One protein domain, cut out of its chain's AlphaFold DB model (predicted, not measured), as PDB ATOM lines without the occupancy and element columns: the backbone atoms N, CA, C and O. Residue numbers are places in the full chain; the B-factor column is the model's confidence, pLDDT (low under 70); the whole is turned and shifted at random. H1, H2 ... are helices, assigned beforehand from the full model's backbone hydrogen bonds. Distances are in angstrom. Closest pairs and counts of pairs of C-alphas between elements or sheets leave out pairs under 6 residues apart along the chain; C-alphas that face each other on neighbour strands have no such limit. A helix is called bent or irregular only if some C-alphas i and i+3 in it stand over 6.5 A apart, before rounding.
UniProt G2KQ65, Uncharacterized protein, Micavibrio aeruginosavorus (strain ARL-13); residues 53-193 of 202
ATOM      1  N   VAL A  53     167.276 206.547 160.753       84.56
ATOM      2  CA  VAL A  53     166.182 205.731 161.320       84.56
ATOM      3  C   VAL A  53     164.823 206.348 160.997       84.56
ATOM      4  O   VAL A  53     163.952 205.695 160.434       84.56
ATOM      5  N   ALA A  54     164.657 207.646 161.254       81.94
ATOM      6  CA  ALA A  54     163.403 208.326 160.958       81.94
ATOM      7  C   ALA A  54     163.110 208.418 159.447       81.94
ATOM      8  O   ALA A  54     161.952 208.576 159.058       81.94
ATOM      9  N   THR A  55     164.131 208.396 158.583       83.81
ATOM     10  CA  THR A  55     163.960 208.328 157.121       83.81
ATOM     11  C   THR A  55     163.492 206.942 156.713       83.81
ATOM     12  O   THR A  55     162.511 206.849 155.982       83.81
ATOM     13  N   TRP A  56     164.126 205.893 157.239       86.94
ATOM     14  CA  TRP A  56     163.737 204.503 157.023       86.94
ATOM     15  C   TRP A  56     162.282 204.251 157.426       86.94
ATOM     16  O   TRP A  56     161.485 203.862 156.578       86.94
ATOM     17  N   ASP A  57     161.903 204.575 158.665       84.56
ATOM     18  CA  ASP A  57     160.543 204.346 159.171       84.56
ATOM     19  C   ASP A  57     159.480 205.006 158.279       84.56
ATOM     20  O   ASP A  57     158.467 204.402 157.936       84.56
ATOM     21  N   ALA A  58     159.728 206.249 157.853       79.88
ATOM     22  CA  ALA A  58     158.818 206.957 156.955       79.88
ATOM     23  C   ALA A  58     158.798 206.364 155.541       79.88
ATOM     24  O   ALA A  58     157.745 206.342 154.917       79.88
ATOM     25  N   SER A  59     159.943 205.885 155.048       82.62
ATOM     26  CA  SER A  59     160.031 205.228 153.740       82.62
ATOM     27  C   SER A  59     159.175 203.964 153.724       82.62
ATOM     28  O   SER A  59     158.462 203.725 152.759       82.62
ATOM     29  N   MET A  60     159.188 203.186 154.811       83.50
ATOM     30  CA  MET A  60     158.360 201.982 154.947       83.50
ATOM     31  C   MET A  60     156.863 202.315 155.028       83.50
ATOM     32  O   MET A  60     156.052 201.660 154.373       83.50
ATOM     33  N   ASP A  61     156.485 203.374 155.756       79.12
ATOM     34  CA  ASP A  61     155.111 203.900 155.732       79.12
ATOM     35  C   ASP A  61     154.696 204.314 154.300       79.12
ATOM     36  O   ASP A  61     153.572 204.040 153.854       79.12
ATOM     37  N   ASP A  62     155.611 204.954 153.565       74.81
ATOM     38  CA  ASP A  62     155.396 205.413 152.193       74.81
ATOM     39  C   ASP A  62     155.289 204.243 151.202       74.81
ATOM     40  O   ASP A  62     154.427 204.303 150.328       74.81
ATOM     41  N   VAL A  63     156.064 203.157 151.346       74.56
ATOM     42  CA  VAL A  63     155.945 201.932 150.521       74.56
ATOM     43  C   VAL A  63     154.516 201.389 150.569       74.56
ATOM     44  O   VAL A  63     153.874 201.236 149.529       74.56
ATOM     45  N   VAL A  64     153.959 201.213 151.769       72.62
ATOM     46  CA  VAL A  64     152.587 200.705 151.955       72.62
ATOM     47  C   VAL A  64     151.546 201.642 151.328       72.62
ATOM     48  O   VAL A  64     150.513 201.208 150.803       72.62
ATOM     49  N   ALA A  65     151.778 202.955 151.382       74.81
ATOM     50  CA  ALA A  65     150.911 203.933 150.734       74.81
ATOM     51  C   ALA A  65     151.070 203.933 149.202       74.81
ATOM     52  O   ALA A  65     150.091 204.152 148.479       74.81
ATOM     53  N   LEU A  66     152.284 203.691 148.709       69.00
ATOM     54  CA  LEU A  66     152.642 203.663 147.297       69.00
ATOM     55  C   LEU A  66     152.063 202.460 146.577       69.00
ATOM     56  O   LEU A  66     151.515 202.640 145.492       69.00
ATOM     57  N   GLU A  67     152.106 201.280 147.188       66.44
ATOM     58  CA  GLU A  67     151.470 200.070 146.655       66.44
ATOM     59  C   GLU A  67     149.981 200.292 146.372       66.44
ATOM     60  O   GLU A  67     149.465 199.885 145.334       66.44
ATOM     61  N   LYS A  68     149.292 201.030 147.250       70.62
ATOM     62  CA  LYS A  68     147.859 201.330 147.105       70.62
ATOM     63  C   LYS A  68     147.555 202.371 146.030       70.62
ATOM     64  O   LYS A  68     146.461 202.364 145.473       70.62
ATOM     65  N   LYS A  69     148.474 203.309 145.786       72.62
ATOM     66  CA  LYS A  69     148.250 204.473 144.905       72.62
ATOM     67  C   LYS A  69     148.947 204.364 143.551       72.62
ATOM     68  O   LYS A  69     148.694 205.200 142.689       72.62
ATOM     69  N   ASN A  70     149.851 203.398 143.394       69.69
ATOM     70  CA  ASN A  70     150.782 203.259 142.275       69.69
ATOM     71  C   ASN A  70     151.415 204.602 141.850       69.69
ATOM     72  O   ASN A  70     151.439 204.968 140.675       69.69
ATOM     73  N   SER A  71     151.861 205.394 142.832       78.69
ATOM     74  CA  SER A  71     152.288 206.775 142.588       78.69
ATOM     75  C   SER A  71     153.717 206.845 142.055       78.69
ATOM     76  O   SER A  71     154.680 206.500 142.738       78.69
ATOM     77  N   VAL A  72     153.842 207.393 140.846       74.31
ATOM     78  CA  VAL A  72     155.110 207.707 140.175       74.31
ATOM     79  C   VAL A  72     156.022 208.571 141.039       74.31
ATOM     80  O   VAL A  72     157.213 208.294 141.171       74.31
ATOM     81  N   LEU A  73     155.443 209.594 141.667       72.19
ATOM     82  CA  LEU A  73     156.180 210.518 142.511       72.19
ATOM     83  C   LEU A  73     156.761 209.789 143.717       72.19
ATOM     84  O   LEU A  73     157.967 209.849 143.925       72.19
ATOM     85  N   GLY A  74     155.946 209.065 144.485       77.75
ATOM     86  CA  GLY A  74     156.464 208.458 145.707       77.75
ATOM     87  C   GLY A  74     157.526 207.385 145.445       77.75
ATOM     88  O   GLY A  74     158.426 207.251 146.262       77.75
ATOM     89  N   ARG A  75     157.530 206.707 144.285       78.62
ATOM     90  CA  ARG A  75     158.628 205.783 143.936       78.62
ATOM     91  C   ARG A  75     159.969 206.501 143.772       78.62
ATOM     92  O   ARG A  75     160.982 206.012 144.258       78.62
ATOM     93  N   GLY A  76     159.980 207.677 143.142       76.06
ATOM     94  CA  GLY A  76     161.189 208.504 143.062       76.06
ATOM     95  C   GLY A  76     161.669 208.991 144.436       76.06
ATOM     96  O   GLY A  76     162.871 208.992 144.698       76.06
ATOM     97  N   MET A  77     160.738 209.340 145.335       78.62
ATOM     98  CA  MET A  77     161.065 209.777 146.698       78.62
ATOM     99  C   MET A  77     161.658 208.627 147.504       78.62
ATOM    100  O   MET A  77     162.668 208.819 148.175       78.62
ATOM    101  N   LEU A  78     161.067 207.438 147.385       85.75
ATOM    102  CA  LEU A  78     161.524 206.225 148.047       85.75
ATOM    103  C   LEU A  78     162.970 205.886 147.663       85.75
ATOM    104  O   LEU A  78     163.796 205.679 148.546       85.75
ATOM    105  N   LEU A  79     163.311 205.914 146.368       86.19
ATOM    106  CA  LEU A  79     164.690 205.694 145.904       86.19
ATOM    107  C   LEU A  79     165.684 206.661 146.555       86.19
ATOM    108  O   LEU A  79     166.738 206.250 147.042       86.19
ATOM    109  N   ALA A  80     165.348 207.954 146.564       82.12
ATOM    110  CA  ALA A  80     166.203 208.975 147.154       82.12
ATOM    111  C   ALA A  80     166.353 208.775 148.672       82.12
ATOM    112  O   ALA A  80     167.451 208.908 149.208       82.12
ATOM    113  N   GLN A  81     165.268 208.427 149.367       83.75
ATOM    114  CA  GLN A  81     165.275 208.179 150.807       83.75
ATOM    115  C   GLN A  81     166.115 206.949 151.176       83.75
ATOM    116  O   GLN A  81     166.955 207.053 152.068       83.75
ATOM    117  N   LEU A  82     165.956 205.826 150.470       88.56
ATOM    118  CA  LEU A  82     166.743 204.609 150.699       88.56
ATOM    119  C   LEU A  82     168.238 204.838 150.436       88.56
ATOM    120  O   LEU A  82     169.073 204.473 151.265       88.56
ATOM    121  N   GLY A  83     168.581 205.528 149.341       85.88
ATOM    122  CA  GLY A  83     169.964 205.926 149.056       85.88
ATOM    123  C   GLY A  83     170.567 206.805 150.160       85.88
ATOM    124  O   GLY A  83     171.680 206.550 150.616       85.88
ATOM    125  N   ASN A  84     169.807 207.786 150.658       82.69
ATOM    126  CA  ASN A  84     170.245 208.659 151.750       82.69
ATOM    127  C   ASN A  84     170.452 207.897 153.071       82.69
ATOM    128  O   ASN A  84     171.413 208.175 153.787       82.69
ATOM    129  N   VAL A  85     169.578 206.936 153.404       87.06
ATOM    130  CA  VAL A  85     169.752 206.083 154.595       87.06
ATOM    131  C   VAL A  85     171.075 205.328 154.506       87.06
ATOM    132  O   VAL A  85     171.872 205.389 155.443       87.06
ATOM    133  N   HIS A  86     171.344 204.676 153.372       88.69
ATOM    134  CA  HIS A  86     172.586 203.933 153.167       88.69
ATOM    135  C   HIS A  86     173.826 204.828 153.267       88.69
ATOM    136  O   HIS A  86     174.778 204.483 153.962       88.69
ATOM    137  N   GLU A  87     173.824 205.997 152.629       82.69
ATOM    138  CA  GLU A  87     174.960 206.924 152.699       82.69
ATOM    139  C   GLU A  87     175.242 207.414 154.113       82.69
ATOM    140  O   GLU A  87     176.404 207.480 154.514       82.69
ATOM    141  N   VAL A  88     174.201 207.703 154.896       82.56
ATOM    142  CA  VAL A  88     174.377 208.056 156.306       82.56
ATOM    143  C   VAL A  88     174.977 206.884 157.083       82.56
ATOM    144  O   VAL A  88     175.895 207.099 157.871       82.56
ATOM    145  N   LEU A  89     174.530 205.645 156.856       84.81
ATOM    146  CA  LEU A  89     175.132 204.474 157.503       84.81
ATOM    147  C   LEU A  89     176.623 204.335 157.147       84.81
ATOM    148  O   LEU A  89     177.456 204.224 158.049       84.81
ATOM    149  N   VAL A  90     176.977 204.427 155.861       83.38
ATOM    150  CA  VAL A  90     178.375 204.386 155.393       83.38
ATOM    151  C   VAL A  90     179.206 205.493 156.040       83.38
ATOM    152  O   VAL A  90     180.292 205.233 156.560       83.38
ATOM    153  N   LEU A  91     178.690 206.723 156.062       76.50
ATOM    154  CA  LEU A  91     179.362 207.877 156.653       76.50
ATOM    155  C   LEU A  91     179.694 207.662 158.135       76.50
ATOM    156  O   LEU A  91     180.751 208.066 158.628       76.50
ATOM    157  N   LEU A  92     178.784 207.020 158.860       77.81
ATOM    158  CA  LEU A  92     178.952 206.726 160.277       77.81
ATOM    159  C   LEU A  92     179.918 205.565 160.539       77.81
ATOM    160  O   LEU A  92     180.188 205.262 161.703       77.81
ATOM    161  N   GLY A  93     180.475 204.959 159.487       77.00
ATOM    162  CA  GLY A  93     181.345 203.793 159.576       77.00
ATOM    163  C   GLY A  93     180.582 202.522 159.933       77.00
ATOM    164  O   GLY A  93     181.170 201.610 160.513       77.00
ATOM    165  N   ALA A  94     179.277 202.472 159.644       84.06
ATOM    166  CA  ALA A  94     178.502 201.254 159.802       84.06
ATOM    167  C   ALA A  94     179.042 200.181 158.851       84.06
ATOM    168  O   ALA A  94     179.366 200.460 157.694       84.06
ATOM    169  N   ASP A  95     179.114 198.942 159.332       87.62
ATOM    170  CA  ASP A  95     179.440 197.803 158.482       87.62
ATOM    171  C   ASP A  95     178.229 197.444 157.615       87.62
ATOM    172  O   ASP A  95     177.449 196.552 157.941       87.62
ATOM    173  N   VAL A  96     178.067 198.156 156.500       87.75
ATOM    174  CA  VAL A  96     176.976 197.935 155.537       87.75
ATOM    175  C   VAL A  96     177.088 196.597 154.797       87.75
ATOM    176  O   VAL A  96     176.218 196.268 153.994       87.75
ATOM    177  N   SER A  97     178.135 195.803 155.053       88.31
ATOM    178  CA  SER A  97     178.278 194.449 154.512       88.31
ATOM    179  C   SER A  97     177.650 193.368 155.400       88.31
ATOM    180  O   SER A  97     177.485 192.237 154.939       88.31
ATOM    181  N   SER A  98     177.232 193.705 156.628       92.31
ATOM    182  CA  SER A  98     176.618 192.774 157.583       92.31
ATOM    183  C   SER A  98     175.403 193.370 158.301       92.31
ATOM    184  O   SER A  98     175.149 194.572 158.249       92.31
ATOM    185  N   ASP A  99     174.652 192.535 159.025       93.44
ATOM    186  CA  ASP A  99     173.504 192.978 159.834       93.44
ATOM    187  C   ASP A  99     173.892 193.995 160.920       93.44
ATOM    188  O   ASP A  99     173.064 194.801 161.350       93.44
ATOM    189  N   ALA A 100     175.159 194.013 161.348       89.19
ATOM    190  CA  ALA A 100     175.638 194.946 162.360       89.19
ATOM    191  C   ALA A 100     175.508 196.411 161.910       89.19
ATOM    192  O   ALA A 100     175.207 197.275 162.737       89.19
ATOM    193  N   GLY A 101     175.674 196.698 160.613       86.62
ATOM    194  CA  GLY A 101     175.506 198.045 160.071       86.62
ATOM    195  C   GLY A 101     174.060 198.545 160.069       86.62
ATOM    196  O   GLY A 101     173.835 199.752 160.087       86.62
ATOM    197  N   PHE A 102     173.083 197.634 160.113       90.56
ATOM    198  CA  PHE A 102     171.649 197.941 160.026       90.56
ATOM    199  C   PHE A 102     170.914 197.789 161.363       90.56
ATOM    200  O   PHE A 102     169.747 198.163 161.471       90.56
ATOM    201  N   ALA A 103     171.599 197.326 162.414       88.25
ATOM    202  CA  ALA A 103     171.016 197.092 163.735       88.25
ATOM    203  C   ALA A 103     170.277 198.318 164.309       88.25
ATOM    204  O   ALA A 103     169.256 198.173 164.977       88.25
ATOM    205  N   ALA A 104     170.755 199.532 164.020       84.56
ATOM    206  CA  ALA A 104     170.111 200.770 164.458       84.56
ATOM    207  C   ALA A 104     168.746 201.030 163.795       84.56
ATOM    208  O   ALA A 104     167.906 201.694 164.396       84.56
ATOM    209  N   LEU A 105     168.526 200.502 162.587       87.31
ATOM    210  CA  LEU A 105     167.243 200.544 161.884       87.31
ATOM    211  C   LEU A 105     166.291 199.426 162.350       87.31
ATOM    212  O   LEU A 105     165.127 199.416 161.967       87.31
ATOM    213  N   GLY A 106     166.769 198.471 163.160       88.62
ATOM    214  CA  GLY A 106     165.972 197.334 163.624       88.62
ATOM    215  C   GLY A 106     165.682 196.283 162.546       88.62
ATOM    216  O   GLY A 106     164.715 195.538 162.678       88.62
ATOM    217  N   ILE A 107     166.500 196.218 161.491       92.06
ATOM    218  CA  ILE A 107     166.340 195.301 160.350       92.06
ATOM    219  C   ILE A 107     167.641 194.539 160.066       92.06
ATOM    220  O   ILE A 107     168.711 194.913 160.546       92.06
ATOM    221  N   THR A 108     167.552 193.491 159.248       95.06
ATOM    222  CA  THR A 108     168.724 192.813 158.674       95.06
ATOM    223  C   THR A 108     169.167 193.502 157.384       95.06
ATOM    224  O   THR A 108     168.371 194.172 156.719       95.06
ATOM    225  N   LYS A 109     170.422 193.283 156.976       93.62
ATOM    226  CA  LYS A 109     170.923 193.741 155.673       93.62
ATOM    227  C   LYS A 109     170.053 193.207 154.534       93.62
ATOM    228  O   LYS A 109     169.730 193.937 153.607       93.62
ATOM    229  N   GLN A 110     169.634 191.944 154.628       94.62
ATOM    230  CA  GLN A 110     168.799 191.306 153.612       94.62
ATOM    231  C   GLN A 110     167.468 192.042 153.395       94.62
ATOM    232  O   GLN A 110     167.041 192.183 152.253       94.62
ATOM    233  N   VAL A 111     166.821 192.515 154.469       93.88
ATOM    234  CA  VAL A 111     165.588 193.313 154.361       93.88
ATOM    235  C   VAL A 111     165.880 194.622 153.636       93.88
ATOM    236  O   VAL A 111     165.183 194.958 152.686       93.88
ATOM    237  N   PHE A 112     166.948 195.324 154.016       92.88
ATOM    238  CA  PHE A 112     167.332 196.572 153.356       92.88
ATOM    239  C   PHE A 112     167.627 196.388 151.855       92.88
ATOM    240  O   PHE A 112     167.132 197.155 151.027       92.88
ATOM    241  N   ASP A 113     168.395 195.353 151.498       93.69
ATOM    242  CA  ASP A 113     168.719 195.019 150.105       93.69
ATOM    243  C   ASP A 113     167.452 194.722 149.285       93.69
ATOM    244  O   ASP A 113     167.339 195.145 148.131       93.69
ATOM    245  N   MET A 114     166.495 194.001 149.878       92.50
ATOM    246  CA  MET A 114     165.222 193.651 149.246       92.50
ATOM    247  C   MET A 114     164.392 194.901 148.942       92.50
ATOM    248  O   MET A 114     163.998 195.087 147.793       92.50
ATOM    249  N   GLU A 115     164.217 195.795 149.918       91.25
ATOM    250  CA  GLU A 115     163.484 197.054 149.728       91.25
ATOM    251  C   GLU A 115     164.140 197.936 148.654       91.25
ATOM    252  O   GLU A 115     163.465 198.492 147.785       91.25
ATOM    253  N   CYS A 116     165.477 198.013 148.643       92.31
ATOM    254  CA  CYS A 116     166.209 198.718 147.589       92.31
ATOM    255  C   CYS A 116     165.947 198.101 146.209       92.31
ATOM    256  O   CYS A 116     165.704 198.825 145.240       92.31
ATOM    257  N   ARG A 117     165.971 196.767 146.102       91.88
ATOM    258  CA  ARG A 117     165.712 196.062 144.841       91.88
ATOM    259  C   ARG A 117     164.292 196.304 144.338       91.88
ATOM    260  O   ARG A 117     164.114 196.563 143.148       91.88
ATOM    261  N   GLU A 118     163.298 196.221 145.212       89.31
ATOM    262  CA  GLU A 118     161.892 196.425 144.860       89.31
ATOM    263  C   GLU A 118     161.611 197.872 144.448       89.31
ATOM    264  O   GLU A 118     160.962 198.109 143.422       89.31
ATOM    265  N   ALA A 119     162.166 198.844 145.179       89.50
ATOM    266  CA  ALA A 119     162.086 200.253 144.819       89.50
ATOM    267  C   ALA A 119     162.697 200.514 143.432       89.50
ATOM    268  O   ALA A 119     162.072 201.179 142.601       89.50
ATOM    269  N   VAL A 120     163.880 199.948 143.155       92.31
ATOM    270  CA  VAL A 120     164.552 200.055 141.849       92.31
ATOM    271  C   VAL A 120     163.717 199.421 140.741       92.31
ATOM    272  O   VAL A 120     163.466 200.078 139.734       92.31
ATOM    273  N   LEU A 121     163.247 198.183 140.911       91.19
ATOM    274  CA  LEU A 121     162.425 197.509 139.903       91.19
ATOM    275  C   LEU A 121     161.150 198.302 139.602       91.19
ATOM    276  O   LEU A 121     160.864 198.592 138.441       91.19
ATOM    277  N   GLY A 122     160.423 198.723 140.638       87.94
ATOM    278  CA  GLY A 122     159.204 199.509 140.472       87.94
ATOM    279  C   GLY A 122     159.446 200.856 139.787       87.94
ATOM    280  O   GLY A 122     158.614 201.311 139.004       87.94
ATOM    281  N   ALA A 123     160.586 201.495 140.052       88.19
ATOM    282  CA  ALA A 123     160.973 202.738 139.398       88.19
ATOM    283  C   ALA A 123     161.348 202.536 137.920       88.19
ATOM    284  O   ALA A 123     160.883 203.292 137.065       88.19
ATOM    285  N   LEU A 124     162.131 201.496 137.610       91.38
ATOM    286  CA  LEU A 124     162.524 201.150 136.242       91.38
ATOM    287  C   LEU A 124     161.309 200.789 135.379       91.38
ATOM    288  O   LEU A 124     161.183 201.307 134.272       91.38
ATOM    289  N   MET A 125     160.371 199.988 135.897       89.62
ATOM    290  CA  MET A 125     159.140 199.606 135.183       89.62
ATOM    291  C   MET A 125     158.253 200.803 134.813       89.62
ATOM    292  O   MET A 125     157.408 200.717 133.923       89.62
ATOM    293  N   MET A 126     158.412 201.923 135.514       86.50
ATOM    294  CA  MET A 126     157.565 203.101 135.360       86.50
ATOM    295  C   MET A 126     158.212 204.227 134.562       86.50
ATOM    296  O   MET A 126     157.567 205.249 134.327       86.50
ATOM    297  N   VAL A 127     159.461 204.062 134.121       88.00
ATOM    298  CA  VAL A 127     160.162 205.107 133.371       88.00
ATOM    299  C   VAL A 127     159.473 205.403 132.034       88.00
ATOM    300  O   VAL A 127     159.311 206.564 131.676       88.00
ATOM    301  N   GLU A 128     158.984 204.376 131.333       86.00
ATOM    302  CA  GLU A 128     158.353 204.538 130.017       86.00
ATOM    303  C   GLU A 128     156.971 205.198 130.104       86.00
ATOM    304  O   GLU A 128     156.591 205.973 129.229       86.00
ATOM    305  N   THR A 129     156.216 204.918 131.168       85.94
ATOM    306  CA  THR A 129     154.823 205.372 131.323       85.94
ATOM    307  C   THR A 129     154.690 206.636 132.169       85.94
ATOM    308  O   THR A 129     153.755 207.410 131.975       85.94
ATOM    309  N   GLY A 130     155.621 206.871 133.095       85.12
ATOM    310  CA  GLY A 130     155.590 207.974 134.057       85.12
ATOM    311  C   GLY A 130     156.824 208.881 134.038       85.12
ATOM    312  O   GLY A 130     156.851 209.862 134.781       85.12
ATOM    313  N   GLY A 131     157.834 208.609 133.206       86.06
ATOM    314  CA  GLY A 131     159.117 209.324 133.223       86.06
ATOM    315  C   GLY A 131     159.009 210.833 132.984       86.06
ATOM    316  O   GLY A 131     159.704 211.603 133.643       86.06
ATOM    317  N   VAL A 132     158.088 211.286 132.123       87.38
ATOM    318  CA  VAL A 132     157.836 212.725 131.904       87.38
ATOM    319  C   VAL A 132     157.301 213.385 133.177       87.38
ATOM    320  O   VAL A 132     157.779 214.447 133.568       87.38
ATOM    321  N   GLN A 133     156.352 212.746 133.869       83.44
ATOM    322  CA  GLN A 133     155.813 213.262 135.131       83.44
ATOM    323  C   GLN A 133     156.891 213.303 136.222       83.44
ATOM    324  O   GLN A 133     156.946 214.271 136.979       83.44
ATOM    325  N   MET A 134     157.773 212.295 136.276       81.06
ATOM    326  CA  MET A 134     158.941 212.319 137.164       81.06
ATOM    327  C   MET A 134     159.837 213.520 136.845       81.06
ATOM    328  O   MET A 134     160.105 214.326 137.728       81.06
ATOM    329  N   ALA A 135     160.255 213.691 135.590       82.56
ATOM    330  CA  ALA A 135     161.152 214.776 135.189       82.56
ATOM    331  C   ALA A 135     160.548 216.177 135.435       82.56
ATOM    332  O   ALA A 135     161.243 217.087 135.891       82.56
ATOM    333  N   VAL A 136     159.236 216.356 135.221       79.19
ATOM    334  CA  VAL A 136     158.533 217.617 135.531       79.19
ATOM    335  C   VAL A 136     158.558 217.940 137.028       79.19
ATOM    336  O   VAL A 136     158.596 219.117 137.378       79.19
ATOM    337  N   GLN A 137     158.539 216.946 137.913       71.00
ATOM    338  CA  GLN A 137     158.469 217.166 139.362       71.00
ATOM    339  C   GLN A 137     159.854 217.219 140.024       71.00
ATOM    340  O   GLN A 137     160.086 218.072 140.874       71.00
ATOM    341  N   TYR A 138     160.785 216.357 139.610       65.44
ATOM    342  CA  TYR A 138     162.138 216.288 140.174       65.44
ATOM    343  C   TYR A 138     163.106 217.314 139.566       65.44
ATOM    344  O   TYR A 138     164.124 217.634 140.173       65.44
ATOM    345  N   GLY A 139     162.786 217.892 138.403       61.62
ATOM    346  CA  GLY A 139     163.697 218.810 137.720       61.62
ATOM    347  C   GLY A 139     164.973 218.111 137.257       61.62
ATOM    348  O   GLY A 139     164.954 216.925 136.949       61.62
ATOM    349  N   ASP A 140     166.077 218.854 137.189       53.22
ATOM    350  CA  ASP A 140     167.366 218.317 136.732       53.22
ATOM    351  C   ASP A 140     168.048 217.389 137.745       53.22
ATOM    352  O   ASP A 140     169.117 216.858 137.442       53.22
ATOM    353  N   TRP A 141     167.448 217.167 138.923       55.38
ATOM    354  CA  TRP A 141     167.881 216.104 139.827       55.38
ATOM    355  C   TRP A 141     167.760 214.777 139.095       55.38
ATOM    356  O   TRP A 141     166.664 214.276 138.847       55.38
ATOM    357  N   ASP A 142     168.910 214.248 138.701       72.75
ATOM    358  CA  ASP A 142     168.979 213.138 137.773       72.75
ATOM    359  C   ASP A 142     168.424 211.880 138.452       72.75
ATOM    360  O   ASP A 142     169.087 211.236 139.263       72.75
ATOM    361  N   PHE A 143     167.164 211.547 138.176       82.50
ATOM    362  CA  PHE A 143     166.500 210.344 138.683       82.50
ATOM    363  C   PHE A 143     167.332 209.085 138.414       82.50
ATOM    364  O   PHE A 143     167.355 208.184 139.247       82.50
ATOM    365  N   VAL A 144     168.078 209.064 137.305       87.31
ATOM    366  CA  VAL A 144     169.080 208.039 136.989       87.31
ATOM    367  C   VAL A 144     170.094 207.888 138.127       87.31
ATOM    368  O   VAL A 144     170.340 206.772 138.581       87.31
ATOM    369  N   ASN A 145     170.614 208.992 138.667       85.62
ATOM    370  CA  ASN A 145     171.539 208.966 139.800       85.62
ATOM    371  C   ASN A 145     170.866 208.458 141.078       85.62
ATOM    372  O   ASN A 145     171.485 207.695 141.815       85.62
ATOM    373  N   ASN A 146     169.606 208.816 141.339       86.38
ATOM    374  CA  ASN A 146     168.873 208.277 142.493       86.38
ATOM    375  C   ASN A 146     168.652 206.764 142.368       86.38
ATOM    376  O   ASN A 146     168.856 206.036 143.340       86.38
ATOM    377  N   VAL A 147     168.304 206.281 141.169       90.50
ATOM    378  CA  VAL A 147     168.231 204.845 140.873       90.50
ATOM    379  C   VAL A 147     169.587 204.195 141.143       90.50
ATOM    380  O   VAL A 147     169.644 203.210 141.867       90.50
ATOM    381  N   TYR A 148     170.690 204.759 140.647       91.50
ATOM    382  CA  TYR A 148     172.023 204.168 140.812       91.50
ATOM    383  C   TYR A 148     172.507 204.168 142.256       91.50
ATOM    384  O   TYR A 148     173.058 203.168 142.709       91.50
ATOM    385  N   ARG A 149     172.257 205.244 143.006       87.69
ATOM    386  CA  ARG A 149     172.551 205.307 144.443       87.69
ATOM    387  C   ARG A 149     171.780 204.229 145.198       87.69
ATOM    388  O   ARG A 149     172.383 203.505 145.985       87.69
ATOM    389  N   CYS A 150     170.489 204.063 144.909       91.81
ATOM    390  CA  CYS A 150     169.670 203.016 145.521       91.81
ATOM    391  C   CYS A 150     170.098 201.598 145.091       91.81
ATOM    392  O   CYS A 150     170.080 200.681 145.906       91.81
ATOM    393  N   MET A 151     170.534 201.410 143.839       93.56
ATOM    394  CA  MET A 151     171.107 200.143 143.372       93.56
ATOM    395  C   MET A 151     172.364 199.792 144.166       93.56
ATOM    396  O   MET A 151     172.426 198.716 144.754       93.56
ATOM    397  N   CYS A 152     173.322 200.716 144.254       90.06
ATOM    398  CA  CYS A 152     174.544 200.518 145.027       90.06
ATOM    399  C   CYS A 152     174.245 200.250 146.509       90.06
ATOM    400  O   CYS A 152     174.872 199.375 147.102       90.06
ATOM    401  N   ALA A 153     173.262 200.954 147.081       88.38
ATOM    402  CA  ALA A 153     172.805 200.751 148.452       88.38
ATOM    403  C   ALA A 153     172.258 199.334 148.698       88.38
ATOM    404  O   ALA A 153     172.532 198.750 149.741       88.38
ATOM    405  N   GLY A 154     171.541 198.763 147.726       90.06
ATOM    406  CA  GLY A 154     171.049 197.384 147.770       90.06
ATOM    407  C   GLY A 154     172.054 196.326 147.298       90.06
ATOM    408  O   GLY A 154     171.663 195.190 147.039       90.06
ATOM    409  N   GLY A 155     173.329 196.685 147.098       89.25
ATOM    410  CA  GLY A 155     174.354 195.764 146.595       89.25
ATOM    411  C   GLY A 155     174.180 195.356 145.124       89.25
ATOM    412  O   GLY A 155     174.724 194.339 144.695       89.25
ATOM    413  N   ILE A 156     173.428 196.131 144.344       91.38
ATOM    414  CA  ILE A 156     173.157 195.892 142.926       91.38
ATOM    415  C   ILE A 156     174.102 196.763 142.099       91.38
ATOM    416  O   ILE A 156     174.119 197.986 142.236       91.38
ATOM    417  N   SER A 157     174.869 196.157 141.193       91.62
ATOM    418  CA  SER A 157     175.704 196.938 140.277       91.62
ATOM    419  C   SER A 157     174.840 197.622 139.207       91.62
ATOM    420  O   SER A 157     174.127 196.920 138.485       91.62
ATOM    421  N   PRO A 158     174.958 198.947 138.988       90.75
ATOM    422  CA  PRO A 158     174.324 199.625 137.852       90.75
ATOM    423  C   PRO A 158     174.743 199.072 136.484       90.75
ATOM    424  O   PRO A 158     174.044 199.263 135.498       90.75
ATOM    425  N   SER A 159     175.882 198.377 136.385       89.75
ATOM    426  CA  SER A 159     176.317 197.730 135.139       89.75
ATOM    427  C   SER A 159     175.636 196.383 134.872       89.75
ATOM    428  O   SER A 159     175.898 195.763 133.843       89.75
ATOM    429  N   GLN A 160     174.826 195.876 135.803       89.00
ATOM    430  CA  GLN A 160     174.183 194.576 135.673       89.00
ATOM    431  C   GLN A 160     172.909 194.692 134.831       89.00
ATOM    432  O   GLN A 160     171.881 195.167 135.300       89.00
ATOM    433  N   ASP A 161     172.944 194.177 133.602       89.44
ATOM    434  CA  ASP A 161     171.803 194.264 132.679       89.44
ATOM    435  C   ASP A 161     170.541 193.524 133.154       89.44
ATOM    436  O   ASP A 161     169.440 193.840 132.701       89.44
ATOM    437  N   GLN A 162     170.675 192.535 134.045       93.19
ATOM    438  CA  GLN A 162     169.557 191.673 134.435       93.19
ATOM    439  C   GLN A 162     168.402 192.459 135.064       93.19
ATOM    440  O   GLN A 162     167.258 192.227 134.703       93.19
ATOM    441  N   ILE A 163     168.686 193.429 135.933       92.38
ATOM    442  CA  ILE A 163     167.632 194.191 136.617       92.38
ATOM    443  C   ILE A 163     166.832 195.088 135.663       92.38
ATOM    444  O   ILE A 163     165.630 195.269 135.841       92.38
ATOM    445  N   TYR A 164     167.470 195.599 134.607       94.56
ATOM    446  CA  TYR A 164     166.783 196.346 133.555       94.56
ATOM    447  C   TYR A 164     165.874 195.421 132.744       94.56
ATOM    448  O   TYR A 164     164.729 195.775 132.481       94.56
ATOM    449  N   LYS A 165     166.355 194.217 132.408       93.06
ATOM    450  CA  LYS A 165     165.560 193.196 131.708       93.06
ATOM    451  C   LYS A 165     164.370 192.722 132.537       93.06
ATOM    452  O   LYS A 165     163.276 192.614 131.993       93.06
ATOM    453  N   ASP A 166     164.567 192.506 133.835       92.62
ATOM    454  CA  ASP A 166     163.501 192.151 134.781       92.62
ATOM    455  C   ASP A 166     162.412 193.240 134.828       92.62
ATOM    456  O   ASP A 166     161.230 192.935 134.962       92.62
ATOM    457  N   ALA A 167     162.799 194.507 134.647       90.81
ATOM    458  CA  ALA A 167     161.889 195.646 134.555       90.81
ATOM    459  C   ALA A 167     161.290 195.876 133.148       90.81
ATOM    460  O   ALA A 167     160.601 196.872 132.937       90.81
ATOM    461  N   GLY A 168     161.549 194.990 132.179       91.31
ATOM    462  CA  GLY A 168     161.048 195.097 130.802       91.31
ATOM    463  C   GLY A 168     161.876 195.995 129.872       91.31
ATOM    464  O   GLY A 168     161.510 196.183 128.713       91.31
ATOM    465  N   LEU A 169     163.011 196.524 130.334       92.12
ATOM    466  CA  LEU A 169     163.914 197.365 129.545       92.12
ATOM    467  C   LEU A 169     164.970 196.509 128.829       92.12
ATOM    468  O   LEU A 169     165.373 195.446 129.292       92.12
ATOM    469  N   LYS A 170     165.478 196.985 127.686       92.44
ATOM    470  CA  LYS A 170     166.456 196.223 126.886       92.44
ATOM    471  C   LYS A 170     167.858 196.190 127.504       92.44
ATOM    472  O   LYS A 170     168.572 195.203 127.341       92.44
ATOM    473  N   SER A 171     168.261 197.277 128.156       93.38
ATOM    474  CA  SER A 171     169.587 197.464 128.753       93.38
ATOM    475  C   SER A 171     169.605 198.717 129.629       93.38
ATOM    476  O   SER A 171     168.666 199.520 129.602       93.38
ATOM    477  N   ARG A 172     170.720 198.939 130.330       93.00
ATOM    478  CA  ARG A 172     171.007 200.231 130.969       93.00
ATOM    479  C   ARG A 172     170.939 201.405 129.984       93.00
ATOM    480  O   ARG A 172     170.328 202.422 130.284       93.00
ATOM    481  N   ALA A 173     171.531 201.259 128.799       92.31
ATOM    482  CA  ALA A 173     171.536 202.325 127.795       92.31
ATOM    483  C   ALA A 173     170.116 202.653 127.298       92.31
ATOM    484  O   ALA A 173     169.805 203.809 127.030       92.31
ATOM    485  N   HIS A 174     169.235 201.647 127.215       93.44
ATOM    486  CA  HIS A 174     167.820 201.868 126.912       93.44
ATOM    487  C   HIS A 174     167.144 202.723 127.990       93.44
ATOM    488  O   HIS A 174     166.461 203.683 127.653       93.44
ATOM    489  N   PHE A 175     167.380 202.416 129.270       92.62
ATOM    490  CA  PHE A 175     166.872 203.208 130.393       92.62
ATOM    491  C   PHE A 175     167.331 204.673 130.332       92.62
ATOM    492  O   PHE A 175     166.496 205.577 130.371       92.62
ATOM    493  N   GLU A 176     168.641 204.905 130.208       91.69
ATOM    494  CA  GLU A 176     169.221 206.254 130.158       91.69
ATOM    495  C   GLU A 176     168.659 207.060 128.973       91.69
ATOM    496  O   GLU A 176     168.265 208.214 129.141       91.69
ATOM    497  N   ALA A 177     168.540 206.438 127.795       92.44
ATOM    498  CA  ALA A 177     167.982 207.078 126.604       92.44
ATOM    499  C   ALA A 177     166.491 207.425 126.756       92.44
ATOM    500  O   ALA A 177     166.076 208.526 126.394       92.44
ATOM    501  N   VAL A 178     165.683 206.514 127.316       91.75
ATOM    502  CA  VAL A 178     164.255 206.763 127.579       91.75
ATOM    503  C   VAL A 178     164.084 207.917 128.565       91.75
ATOM    504  O   VAL A 178     163.239 208.791 128.357       91.75
ATOM    505  N   TYR A 179     164.890 207.955 129.628       90.06
ATOM    506  CA  TYR A 179     164.783 209.024 130.615       90.06
ATOM    507  C   TYR A 179     165.268 210.377 130.072       90.06
ATOM    508  O   TYR A 179     164.646 211.401 130.359       90.06
ATOM    509  N   ALA A 180     166.306 210.396 129.230       90.75
ATOM    510  CA  ALA A 180     166.743 211.606 128.535       90.75
ATOM    511  C   ALA A 180     165.625 212.206 127.658       90.75
ATOM    512  O   ALA A 180     165.323 213.392 127.777       90.75
ATOM    513  N   ASP A 181     164.922 211.384 126.871       92.00
ATOM    514  CA  ASP A 181     163.764 211.841 126.085       92.00
ATOM    515  C   ASP A 181     162.621 212.356 126.985       92.00
ATOM    516  O   ASP A 181     161.968 213.359 126.679       92.00
ATOM    517  N   CYS A 182     162.405 211.731 128.148       90.94
ATOM    518  CA  CYS A 182     161.438 212.220 129.134       90.94
ATOM    519  C   CYS A 182     161.802 213.607 129.680       90.94
ATOM    520  O   CYS A 182     160.905 214.440 129.846       90.94
ATOM    521  N   LYS A 183     163.091 213.878 129.928       90.00
ATOM    522  CA  LYS A 183     163.579 215.206 130.333       90.00
ATOM    523  C   LYS A 183     163.325 216.248 129.248       90.00
ATOM    524  O   LYS A 183     162.778 217.306 129.551       90.00
ATOM    525  N   ASP A 184     163.627 215.931 127.992       89.75
ATOM    526  CA  ASP A 184     163.403 216.844 126.865       89.75
ATOM    527  C   ASP A 184     161.912 217.144 126.654       89.75
ATOM    528  O   ASP A 184     161.517 218.265 126.323       89.75
ATOM    529  N   LYS A 185     161.044 216.148 126.856       89.81
ATOM    530  CA  LYS A 185     159.585 216.337 126.853       89.81
ATOM    531  C   LYS A 185     159.121 217.197 128.030       89.81
ATOM    532  O   LYS A 185     158.318 218.104 127.835       89.81
ATOM    533  N   ALA A 186     159.640 216.960 129.234       88.69
ATOM    534  CA  ALA A 186     159.313 217.752 130.418       88.69
ATOM    535  C   ALA A 186     159.747 219.220 130.277       88.69
ATOM    536  O   ALA A 186     158.994 220.122 130.650       88.69
ATOM    537  N   ALA A 187     160.927 219.467 129.703       85.94
ATOM    538  CA  ALA A 187     161.422 220.808 129.411       85.94
ATOM    539  C   ALA A 187     160.496 221.551 128.435       85.94
ATOM    540  O   ALA A 187     160.132 222.697 128.698       85.94
ATOM    541  N   ARG A 188     160.036 220.874 127.372       84.88
ATOM    542  CA  ARG A 188     159.054 221.419 126.418       84.88
ATOM    543  C   ARG A 188     157.719 221.763 127.077       84.88
ATOM    544  O   ARG A 188     157.239 222.882 126.921       84.88
ATOM    545  N   ILE A 189     157.166 220.859 127.889       83.06
ATOM    546  CA  ILE A 189     155.920 221.110 128.636       83.06
ATOM    547  C   ILE A 189     156.063 222.343 129.534       83.06
ATOM    548  O   ILE A 189     155.161 223.175 129.588       83.06
ATOM    549  N   ARG A 190     157.201 222.494 130.222       77.69
ATOM    550  CA  ARG A 190     157.463 223.677 131.052       77.69
ATOM    551  C   ARG A 190     157.546 224.952 130.215       77.69
ATOM    552  O   ARG A 190     156.974 225.954 130.627       77.69
ATOM    553  N   SER A 191     158.209 224.927 129.056       75.31
ATOM    554  CA  SER A 191     158.284 226.102 128.180       75.31
ATOM    555  C   SER A 191     156.934 226.479 127.566       75.31
ATOM    556  O   SER A 191     156.638 227.660 127.438       75.31
ATOM    557  N   GLU A 192     156.096 225.496 127.235       70.69
ATOM    558  CA  GLU A 192     154.765 225.704 126.646       70.69
ATOM    559  C   GLU A 192     153.720 226.132 127.687       70.69
ATOM    560  O   GLU A 192     152.824 226.918 127.384       70.69
ATOM    561  N   ALA A 193     153.852 225.673 128.936       61.47
ATOM    562  CA  ALA A 193     153.038 226.143 130.057       61.47
ATOM    563  C   ALA A 193     153.336 227.608 130.430       61.47
ATOM    564  O   ALA A 193     152.484 228.279 131.009       61.47
TER     565      ALA A 193
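What this domain is: This is residues 53 to 193 of the 202 residues of an uncharacterized protein of Micavibrio aeruginosavorus (strain ARL-13) (UniProt G2KQ65). What does the whole look like? A bundle of three helices, H2, H3 and H5, makes the core, with H1 packed along H2; the long helix H7 with H4 crossing it makes one end of the domain, and the small H6 packs on H3 and on the first turn of H7. What is it made of? The printed part has 141 residues with seven named helices, H1 to H7 in order, and no named strand: the class is all helix. How large is it? It is compact, with a radius of gyration of the C-alphas of 15.4 A, yet elongated, spanning 50 by 29 by 28 A.

Where its parts are: Where is the longest helix? H7 is residues 172 to 193, 31.5 A from C-alpha 172 at (171.007, 200.231, 130.969) to C-alpha 193 at (153.038, 226.143, 130.057). Where are the other long helices? H2 is residues 72 to 91, 29.3 A long; H3 is residues 109 to 125, 24.4 A; H1 is residues 53 to 69, 24.3 A, beginning at C-alpha 53 at (166.182, 205.731, 161.320). Which are shorter? H4 is residues 127 to 138, H5 residues 143 to 153 and H6 residues 161 to 166. H4 is irregular: C-alphas 129 and 132 are 8.0 A apart.

How they stand to each other: What does H7 touch? It touches H4 at a steep tilt of 51 degrees, the closest C-alphas being those of Val 132 and Cys 182, 4.6 A apart. With residues 172 to 175 alone it only just touches H6, with 3 pairs of C-alphas within 8 A, the closest those of Asp 161 and Arg 172 at 6.3 A. What surrounds the hub, H2? H2, H3 and H5 form an up and down bundle, each running against the one before it in the chain. The closest C-alphas of H2 and H5 are Gly 83 and Cys 150, 4.6 A; those of H3 and H5 are Cys 116 and Cys 150, 5.9 A; those of the hairpin H2 and H3 are Arg 75 and Ala 123, 5.9 A. Where is H1? H1 and H2 are a hairpin at a shallow tilt of 20 degrees, closest at the C-alphas of Ser 59 and Leu 78, 6.0 A; H1 and H7 are apart. Are the backbones in order? Every O i to N i+4 pair is within hydrogen-bond range in H2, H3, H5, H6 and H7, against 12 of 13 in H1 and 6 of 8 in H4.

The domain as a whole: Which C-alphas are farthest apart? Those of Ala 100 and Glu 192, at 51.5 A. Is there a cut or a long link? The printed part has no cut, and the link H2 to H3, residues 92 to 108, is long. Where is confidence low? The pLDDT is under 70 at residues 66 to 67, 70, 138 to 141 and 193.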